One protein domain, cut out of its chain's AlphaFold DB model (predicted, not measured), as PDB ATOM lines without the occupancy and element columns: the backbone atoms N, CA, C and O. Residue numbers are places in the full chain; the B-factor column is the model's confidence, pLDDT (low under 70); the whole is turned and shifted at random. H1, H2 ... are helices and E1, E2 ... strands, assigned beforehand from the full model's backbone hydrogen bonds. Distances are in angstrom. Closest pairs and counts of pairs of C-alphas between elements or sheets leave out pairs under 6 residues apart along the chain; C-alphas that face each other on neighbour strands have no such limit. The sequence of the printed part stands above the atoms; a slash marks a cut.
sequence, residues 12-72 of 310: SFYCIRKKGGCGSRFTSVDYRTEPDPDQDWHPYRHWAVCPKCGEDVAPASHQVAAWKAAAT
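AT A GLANCE: This is residues 12 to 72 of the 310 residues of an uncharacterized protein of Thiothrix lacustris (UniProt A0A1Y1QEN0). What does the model look like? Two small two-stranded hairpins, E1 with E2 and E3 with E4, are set one after the other, and from beside E1 the helix H1 runs off along the long direction of the domain, with the E3 and E4 hairpin on the other side of a gap. The long link after E4 first turns back beside the end of that strand and then crosses over to H1. What is it made of, and how large is it? The printed part has 61 residues, with four named strands and one named helix in the order E1, E2, E3, E4, H1, both pairs antiparallel; the class is mixed, helices and strands, with under half of the residues in named elements. It is compact, with a radius of gyration of the C-alphas of 12.0 A, and only just elongated, spanning 34 by 22 by 19 A.

HOW THE PARTS SIT: How does the first pair stand? E1, residues 12 to 14, and E2, residues 25 to 28, form an antiparallel hairpin at 142 degrees, with N 13 and O 26 within hydrogen-bond range at 2.8 A. And the second pair? E3, residues 32 to 35, and E4, residues 44 to 49, form an antiparallel hairpin at 160 degrees, with N 32 and O 47 2.8 A apart and N 45 and O 34 2.8 A apart, within hydrogen-bond range. Residues 48 to 49 of E4 also pair, antiparallel, with residues 56 to 57. Where do the pairs and the helix come closest? The closest C-alphas of E1 and E4 are those of Phe 13 and Ala 48, 7.2 A apart, while E2 and E3 are apart. The closest C-alphas of E1 and H1, residues 61 to 71, are those of Ser 12 and Gln 63, 6.5 A apart; H1 is apart from E2 and E3, and in its backbone every O i to N i+4 pair is within hydrogen-bond range.

IN THESE COORDINATES: Where do the strands lie? E1 begins at C-alpha 12, (129.639, 168.630, 150.126), and measures 7.1 A from first to last C-alpha; E2 measures 10.1 A and E3 10.3 A. E4, the longest strand by residues, measures 17.0 A and ends at C-alpha 49, (122.694, 165.276, 141.292). Where is the helix? H1 measures 15.4 A and ends at C-alpha 71, (133.638, 157.324, 163.523).

THE WHOLE: How far does it reach? The two C-alphas farthest apart are those of Gly 20 and Thr 72, at 34.8 A. Is there a cut or a long link? The printed part has no cut; the link from E4 to H1 is long, with 11 residues, and that from E2 to E3 is tight, with 3. Where is confidence low? The mean pLDDT of the printed part is 80.6, and residues 17 to 21 and 70 to 72 are under 70.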
ATOM      1  N   SER A  12     128.810 168.217 151.260       90.00
ATOM      2  CA  SER A  12     129.639 168.630 150.126       90.00
ATOM      3  C   SER A  12     129.890 167.475 149.147       90.00
ATOM      4  O   SER A  12     130.213 166.349 149.532       90.00
ATOM      5  N   PHE A  13     129.781 167.767 147.851       90.00
ATOM      6  CA  PHE A  13     129.926 166.823 146.743       90.00
ATOM      7  C   PHE A  13     130.978 167.311 145.744       90.00
ATOM      8  O   PHE A  13     131.217 168.516 145.587       90.00
ATOM      9  N   TYR A  14     131.624 166.369 145.054       88.75
ATOM     10  CA  TYR A  14     132.611 166.683 144.024       88.75
ATOM     11  C   TYR A  14     132.453 165.766 142.811       88.75
ATOM     12  O   TYR A  14     132.571 164.545 142.908       88.75
ATOM     13  N   CYS A  15     132.197 166.370 141.649       86.25
ATOM     14  CA  CYS A  15     132.003 165.650 140.397       86.25
ATOM     15  C   CYS A  15     133.351 165.208 139.796       86.25
ATOM     16  O   CYS A  15     133.996 165.976 139.080       86.25
ATOM     17  N   ILE A  16     133.768 163.967 140.082       73.00
ATOM     18  CA  ILE A  16     134.934 163.306 139.470       73.00
ATOM     19  C   ILE A  16     134.459 162.126 138.614       73.00
ATOM     20  O   ILE A  16     134.486 160.977 139.055       73.00
ATOM     21  N   ARG A  17     134.048 162.365 137.370       65.81
ATOM     22  CA  ARG A  17     133.901 161.275 136.392       65.81
ATOM     23  C   ARG A  17     134.837 161.471 135.213       65.81
ATOM     24  O   ARG A  17     134.929 162.556 134.653       65.81
ATOM     25  N   LYS A  18     135.519 160.381 134.833       56.00
ATOM     26  CA  LYS A  18     136.503 160.333 133.735       56.00
ATOM     27  C   LYS A  18     135.888 160.530 132.338       56.00
ATOM     28  O   LYS A  18     136.623 160.824 131.405       56.00
ATOM     29  N   LYS A  19     134.568 160.383 132.179       49.56
ATOM     30  CA  LYS A  19     133.819 160.703 130.952       49.56
ATOM     31  C   LYS A  19     132.599 161.539 131.346       49.56
ATOM     32  O   LYS A  19     131.698 160.991 131.962       49.56
ATOM     33  N   GLY A  20     132.609 162.841 131.051       57.56
ATOM     34  CA  GLY A  20     131.483 163.755 131.320       57.56
ATOM     35  C   GLY A  20     131.520 164.529 132.648       57.56
ATOM     36  O   GLY A  20     130.649 165.364 132.884       57.56
ATOM     37  N   GLY A  21     132.531 164.323 133.500       63.03
ATOM     38  CA  GLY A  21     132.652 165.057 134.760       63.03
ATOM     39  C   GLY A  21     133.017 166.530 134.551       63.03
ATOM     40  O   GLY A  21     134.026 166.844 133.927       63.03
ATOM     41  N   CYS A  22     132.225 167.443 135.118       75.56
ATOM     42  CA  CYS A  22     132.430 168.892 134.989       75.56
ATOM     43  C   CYS A  22     133.375 169.499 136.049       75.56
ATOM     44  O   CYS A  22     133.567 170.715 136.080       75.56
ATOM     45  N   GLY A  23     133.921 168.685 136.963       78.81
ATOM     46  CA  GLY A  23     134.851 169.136 138.008       78.81
ATOM     47  C   GLY A  23     134.243 170.101 139.034       78.81
ATOM     48  O   GLY A  23     134.972 170.742 139.793       78.81
ATOM     49  N   SER A  24     132.915 170.244 139.078       81.88
ATOM     50  CA  SER A  24     132.266 171.164 140.011       81.88
ATOM     51  C   SER A  24     132.264 170.619 141.435       81.88
ATOM     52  O   SER A  24     131.942 169.447 141.660       81.88
ATOM     53  N   ARG A  25     132.541 171.503 142.394       86.88
ATOM     54  CA  ARG A  25     132.286 171.294 143.822       86.88
ATOM     55  C   ARG A  25     131.017 172.043 144.197       86.88
ATOM     56  O   ARG A  25     130.861 173.193 143.791       86.88
ATOM     57  N   PHE A  26     130.133 171.401 144.943       87.50
ATOM     58  CA  PHE A  26     128.894 172.022 145.403       87.50
ATOM     59  C   PHE A  26     128.454 171.416 146.732       87.50
ATOM     60  O   PHE A  26     128.861 170.312 147.088       87.50
ATOM     61  N   THR A  27     127.620 172.152 147.455       90.19
ATOM     62  CA  THR A  27     127.013 171.711 148.711       90.19
ATOM     63  C   THR A  27     125.512 171.624 148.491       90.19
ATOM     64  O   THR A  27     124.932 172.561 147.946       90.19
ATOM     65  N   SER A  28     124.892 170.513 148.884       86.62
ATOM     66  CA  SER A  28     123.455 170.292 148.703       86.62
ATOM     67  C   SER A  28     122.815 169.731 149.971       86.62
ATOM     68  O   SER A  28     123.428 168.937 150.687       86.62
ATOM     69  N   VAL A  29     121.575 170.146 150.228       87.31
ATOM     70  CA  VAL A  29     120.654 169.526 151.202       87.31
ATOM     71  C   VAL A  29     119.760 168.470 150.544       87.31
ATOM     72  O   VAL A  29     119.220 167.592 151.218       87.31
ATOM     73  N   ASP A  30     119.666 168.525 149.216       86.81
ATOM     74  CA  ASP A  30     118.904 167.608 148.385       86.81
ATOM     75  C   ASP A  30     119.841 166.513 147.880       86.81
ATOM     76  O   ASP A  30     120.595 166.687 146.916       86.81
ATOM     77  N   TYR A  31     119.838 165.394 148.598       89.19
ATOM     78  CA  TYR A  31     120.596 164.194 148.268       89.19
ATOM     79  C   TYR A  31     119.800 162.933 148.621       89.19
ATOM     80  O   TYR A  31     118.969 162.912 149.543       89.19
ATOM     81  N   ARG A  32     120.070 161.869 147.863       87.75
ATOM     82  CA  ARG A  32     119.603 160.508 148.115       87.75
ATOM     83  C   ARG A  32     120.519 159.859 149.146       87.75
ATOM     84  O   ARG A  32     121.736 160.016 149.086       87.75
ATOM     85  N   THR A  33     119.923 159.138 150.086       87.62
ATOM     86  CA  THR A  33     120.640 158.397 151.123       87.62
ATOM     87  C   THR A  33     120.251 156.933 151.025       87.62
ATOM     88  O   THR A  33     119.063 156.623 151.023       87.62
ATOM     89  N   GLU A  34     121.241 156.054 150.960       85.94
ATOM     90  CA  GLU A  34     121.074 154.600 150.941       85.94
ATOM     91  C   GLU A  34     121.786 154.000 152.164       85.94
ATOM     92  O   GLU A  34     122.868 154.476 152.516       85.94
ATOM     93  N   PRO A  35     121.204 153.006 152.855       84.50
ATOM     94  CA  PRO A  35     121.910 152.287 153.911       84.50
ATOM     95  C   PRO A  35     123.055 151.466 153.303       84.50
ATOM     96  O   PRO A  35     122.851 150.758 152.320       84.50
ATOM     97  N   ASP A  36     124.248 151.565 153.887       81.25
ATOM     98  CA  ASP A  36     125.434 150.806 153.468       81.25
ATOM     99  C   ASP A  36     126.052 150.158 154.721       81.25
ATOM    100  O   ASP A  36     126.928 150.749 155.361       81.25
ATOM    101  N   PRO A  37     125.523 148.994 155.151       72.50
ATOM    102  CA  PRO A  37     125.917 148.352 156.404       72.50
ATOM    103  C   PRO A  37     127.341 147.777 156.368       72.50
ATOM    104  O   PRO A  37     127.883 147.464 157.424       72.50
ATOM    105  N   ASP A  38     127.951 147.675 155.186       74.12
ATOM    106  CA  ASP A  38     129.306 147.151 154.999       74.12
ATOM    107  C   ASP A  38     130.396 148.206 155.294       74.12
ATOM    108  O   ASP A  38     131.591 147.907 155.255       74.12
ATOM    109  N   GLN A  39     130.021 149.463 155.570       71.50
ATOM    110  CA  GLN A  39     130.964 150.533 155.906       71.50
ATOM    111  C   GLN A  39     131.165 150.680 157.421       71.50
ATOM    112  O   GLN A  39     130.317 151.218 158.129       71.50
ATOM    113  N   ASP A  40     132.371 150.358 157.893       70.56
ATOM    114  CA  ASP A  40     132.754 150.441 159.317       70.56
ATOM    115  C   ASP A  40     132.691 151.855 159.932       70.56
ATOM    116  O   ASP A  40     132.739 152.019 161.150       70.56
ATOM    117  N   TRP A  41     132.654 152.901 159.103       74.81
ATOM    118  CA  TRP A  41     132.858 154.292 159.521       74.81
ATOM    119  C   TRP A  41     131.679 155.225 159.218       74.81
ATOM    120  O   TRP A  41     131.681 156.366 159.678       74.81
ATOM    121  N   HIS A  42     130.676 154.804 158.447       77.62
ATOM    122  CA  HIS A  42     129.453 155.587 158.266       77.62
ATOM    123  C   HIS A  42     128.307 154.686 157.783       77.62
ATOM    124  O   HIS A  42     128.463 154.030 156.762       77.62
ATOM    125  N   PRO A  43     127.138 154.681 158.450       79.94
ATOM    126  CA  PRO A  43     126.059 153.725 158.164       79.94
ATOM    127  C   PRO A  43     125.288 153.996 156.862       79.94
ATOM    128  O   PRO A  43     124.462 153.186 156.439       79.94
ATOM    129  N   TYR A  44     125.508 155.156 156.238       84.94
ATOM    130  CA  TYR A  44     124.772 155.584 155.052       84.94
ATOM    131  C   TYR A  44     125.694 156.051 153.931       84.94
ATOM    132  O   TYR A  44     126.722 156.689 154.164       84.94
ATOM    133  N   ARG A  45     125.268 155.842 152.690       86.81
ATOM    134  CA  ARG A  45     125.890 156.405 151.498       86.81
ATOM    135  C   ARG A  45     125.011 157.504 150.928       86.81
ATOM    136  O   ARG A  45     123.800 157.342 150.807       86.81
ATOM    137  N   HIS A  46     125.624 158.630 150.577       89.56
ATOM    138  CA  HIS A  46     124.912 159.793 150.056       89.56
ATOM    139  C   HIS A  46     125.247 160.030 148.584       89.56
ATOM    140  O   HIS A  46     126.406 159.917 148.193       89.56
ATOM    141  N   TRP A  47     124.249 160.409 147.793       89.69
ATOM    142  CA  TRP A  47     124.379 160.739 146.374       89.69
ATOM    143  C   TRP A  47     123.599 162.012 146.063       89.69
ATOM    144  O   TRP A  47     122.452 162.146 146.486       89.69
ATOM    145  N   ALA A  48     124.188 162.939 145.313       90.75
ATOM    146  CA  ALA A  48     123.497 164.142 144.851       90.75
ATOM    147  C   ALA A  48     123.634 164.306 143.340       90.75
ATOM    148  O   ALA A  48     124.645 163.912 142.763       90.75
ATOM    149  N   VAL A  49     122.644 164.940 142.716       89.44
ATOM    150  CA  VAL A  49     122.694 165.276 141.292       89.44
ATOM    151  C   VAL A  49     123.544 166.530 141.109       89.44
ATOM    152  O   VAL A  49     123.329 167.550 141.766       89.44
ATOM    153  N   CYS A  50     124.526 166.472 140.215       86.94
ATOM    154  CA  CYS A  50     125.351 167.624 139.895       86.94
ATOM    155  C   CYS A  50     124.531 168.691 139.144       86.94
ATOM    156  O   CYS A  50     123.993 168.393 138.078       86.94
ATOM    157  N   PRO A  51     124.517 169.961 139.591       85.31
ATOM    158  CA  PRO A  51     123.733 171.015 138.942       85.31
ATOM    159  C   PRO A  51     124.257 171.412 137.553       85.31
ATOM    160  O   PRO A  51     123.567 172.112 136.820       85.31
ATOM    161  N   LYS A  52     125.483 171.011 137.189       83.88
ATOM    162  CA  LYS A  52     126.101 171.366 135.902       83.88
ATOM    163  C   LYS A  52     125.993 170.275 134.843       83.88
ATOM    164  O   LYS A  52     125.745 170.595 133.690       83.88
ATOM    165  N   CYS A  53     126.228 169.015 135.207       84.12
ATOM    166  CA  CYS A  53     126.195 167.898 134.253       84.12
ATOM    167  C   CYS A  53     125.021 166.934 134.466       84.12
ATOM    168  O   CYS A  53     124.854 166.022 133.666       84.12
ATOM    169  N   GLY A  54     124.216 167.113 135.519       81.94
ATOM    170  CA  GLY A  54     123.056 166.265 135.801       81.94
ATOM    171  C   GLY A  54     123.394 164.842 136.257       81.94
ATOM    172  O   GLY A  54     122.493 164.023 136.382       81.94
ATOM    173  N   GLU A  55     124.667 164.522 136.502       82.62
ATOM    174  CA  GLU A  55     125.082 163.187 136.948       82.62
ATOM    175  C   GLU A  55     124.995 163.015 138.470       82.62
ATOM    176  O   GLU A  55     125.276 163.950 139.224       82.62
ATOM    177  N   ASP A  56     124.709 161.788 138.918       86.25
ATOM    178  CA  ASP A  56     124.807 161.381 140.324       86.25
ATOM    179  C   ASP A  56     126.275 161.351 140.780       86.25
ATOM    180  O   ASP A  56     127.117 160.634 140.225       86.25
ATOM    181  N   VAL A  57     126.590 162.120 141.823       88.31
ATOM    182  CA  VAL A  57     127.939 162.253 142.383       88.31
ATOM    183  C   VAL A  57     127.993 161.850 143.852       88.31
ATOM    184  O   VAL A  57     127.074 162.099 144.633       88.31
ATOM    185  N   ALA A  58     129.117 161.236 144.225       88.00
ATOM    186  CA  ALA A  58     129.429 160.881 145.602       88.00
ATOM    187  C   ALA A  58     129.930 162.105 146.403       88.00
ATOM    188  O   ALA A  58     130.346 163.113 145.809       88.00
ATOM    189  N   PRO A  59     129.922 162.039 147.748       89.38
ATOM    190  CA  PRO A  59     130.394 163.119 148.599       89.38
ATOM    191  C   PRO A  59     131.876 163.403 148.349       89.38
ATOM    192  O   PRO A  59     132.650 162.523 147.962       89.38
ATOM    193  N   ALA A  60     132.286 164.646 148.573       87.81
ATOM    194  CA  ALA A  60     133.665 165.052 148.378       87.81
ATOM    195  C   ALA A  60     134.609 164.302 149.338       87.81
ATOM    196  O   ALA A  60     134.252 163.970 150.469       87.81
ATOM    197  N   SER A  61     135.857 164.081 148.916       84.56
ATOM    198  CA  SER A  61     136.842 163.304 149.687       84.56
ATOM    199  C   SER A  61     137.083 163.837 151.105       84.56
ATOM    200  O   SER A  61     137.264 163.049 152.031       84.56
ATOM    201  N   HIS A  62     137.041 165.157 151.301       79.31
ATOM    202  CA  HIS A  62     137.190 165.776 152.620       79.31
ATOM    203  C   HIS A  62     136.000 165.489 153.552       79.31
ATOM    204  O   HIS A  62     136.199 165.319 154.751       79.31
ATOM    205  N   GLN A  63     134.784 165.374 153.011       85.50
ATOM    206  CA  GLN A  63     133.587 165.023 153.776       85.50
ATOM    207  C   GLN A  63     133.666 163.576 154.272       85.50
ATOM    208  O   GLN A  63     133.433 163.297 155.446       85.50
ATOM    209  N   VAL A  64     134.092 162.665 153.393       84.62
ATOM    210  CA  VAL A  64     134.334 161.256 153.737       84.62
ATOM    211  C   VAL A  64     135.430 161.124 154.796       84.62
ATOM    212  O   VAL A  64     135.297 160.344 155.736       84.62
ATOM    213  N   ALA A  65     136.508 161.905 154.683       82.06
ATOM    214  CA  ALA A  65     137.574 161.922 155.682       82.06
ATOM    215  C   ALA A  65     137.086 162.421 157.054       82.06
ATOM    216  O   ALA A  65     137.474 161.854 158.074       82.06
ATOM    217  N   ALA A  66     136.209 163.430 157.087       81.88
ATOM    218  CA  ALA A  66     135.614 163.928 158.325       81.88
ATOM    219  C   ALA A  66     134.750 162.861 159.019       81.88
ATOM    220  O   ALA A  66     134.873 162.671 160.227       81.88
ATOM    221  N   TRP A  67     133.940 162.112 158.262       82.69
ATOM    222  CA  TRP A  67     133.160 160.998 158.812       82.69
ATOM    223  C   TRP A  67     134.047 159.883 159.359       82.69
ATOM    224  O   TRP A  67     133.835 159.438 160.482       82.69
ATOM    225  N   LYS A  68     135.106 159.505 158.636       79.94
ATOM    226  CA  LYS A  68     136.098 158.533 159.126       79.94
ATOM    227  C   LYS A  68     136.767 158.982 160.423       79.94
ATOM    228  O   LYS A  68     136.924 158.178 161.335       79.94
ATOM    229  N   ALA A  69     137.130 160.260 160.522       72.88
ATOM    230  CA  ALA A  69     137.732 160.820 161.729       72.88
ATOM    231  C   ALA A  69     136.759 160.845 162.921       72.88
ATOM    232  O   ALA A  69     137.185 160.638 164.057       72.88
ATOM    233  N   ALA A  70     135.469 161.084 162.666       69.62
ATOM    234  CA  ALA A  70     134.427 161.086 163.688       69.62
ATOM    235  C   ALA A  70     134.055 159.670 164.158       69.62
ATOM    236  O   ALA A  70     133.805 159.465 165.343       69.62
ATOM    237  N   ALA A  71     134.039 158.698 163.242       63.88
ATOM    238  CA  ALA A  71     133.638 157.324 163.523       63.88
ATOM    239  C   ALA A  71     134.737 156.470 164.155       63.88
ATOM    240  O   ALA A  71     134.428 155.448 164.753       63.88
ATOM    241  N   THR A  72     136.006 156.874 164.074       55.69
ATOM    242  CA  THR A  72     137.055 156.263 164.895       55.69
ATOM    243  C   THR A  72     136.939 156.767 166.335       55.69
ATOM    244  O   THR A  72     137.367 157.897 166.604       55.69
TER     245      THR A  72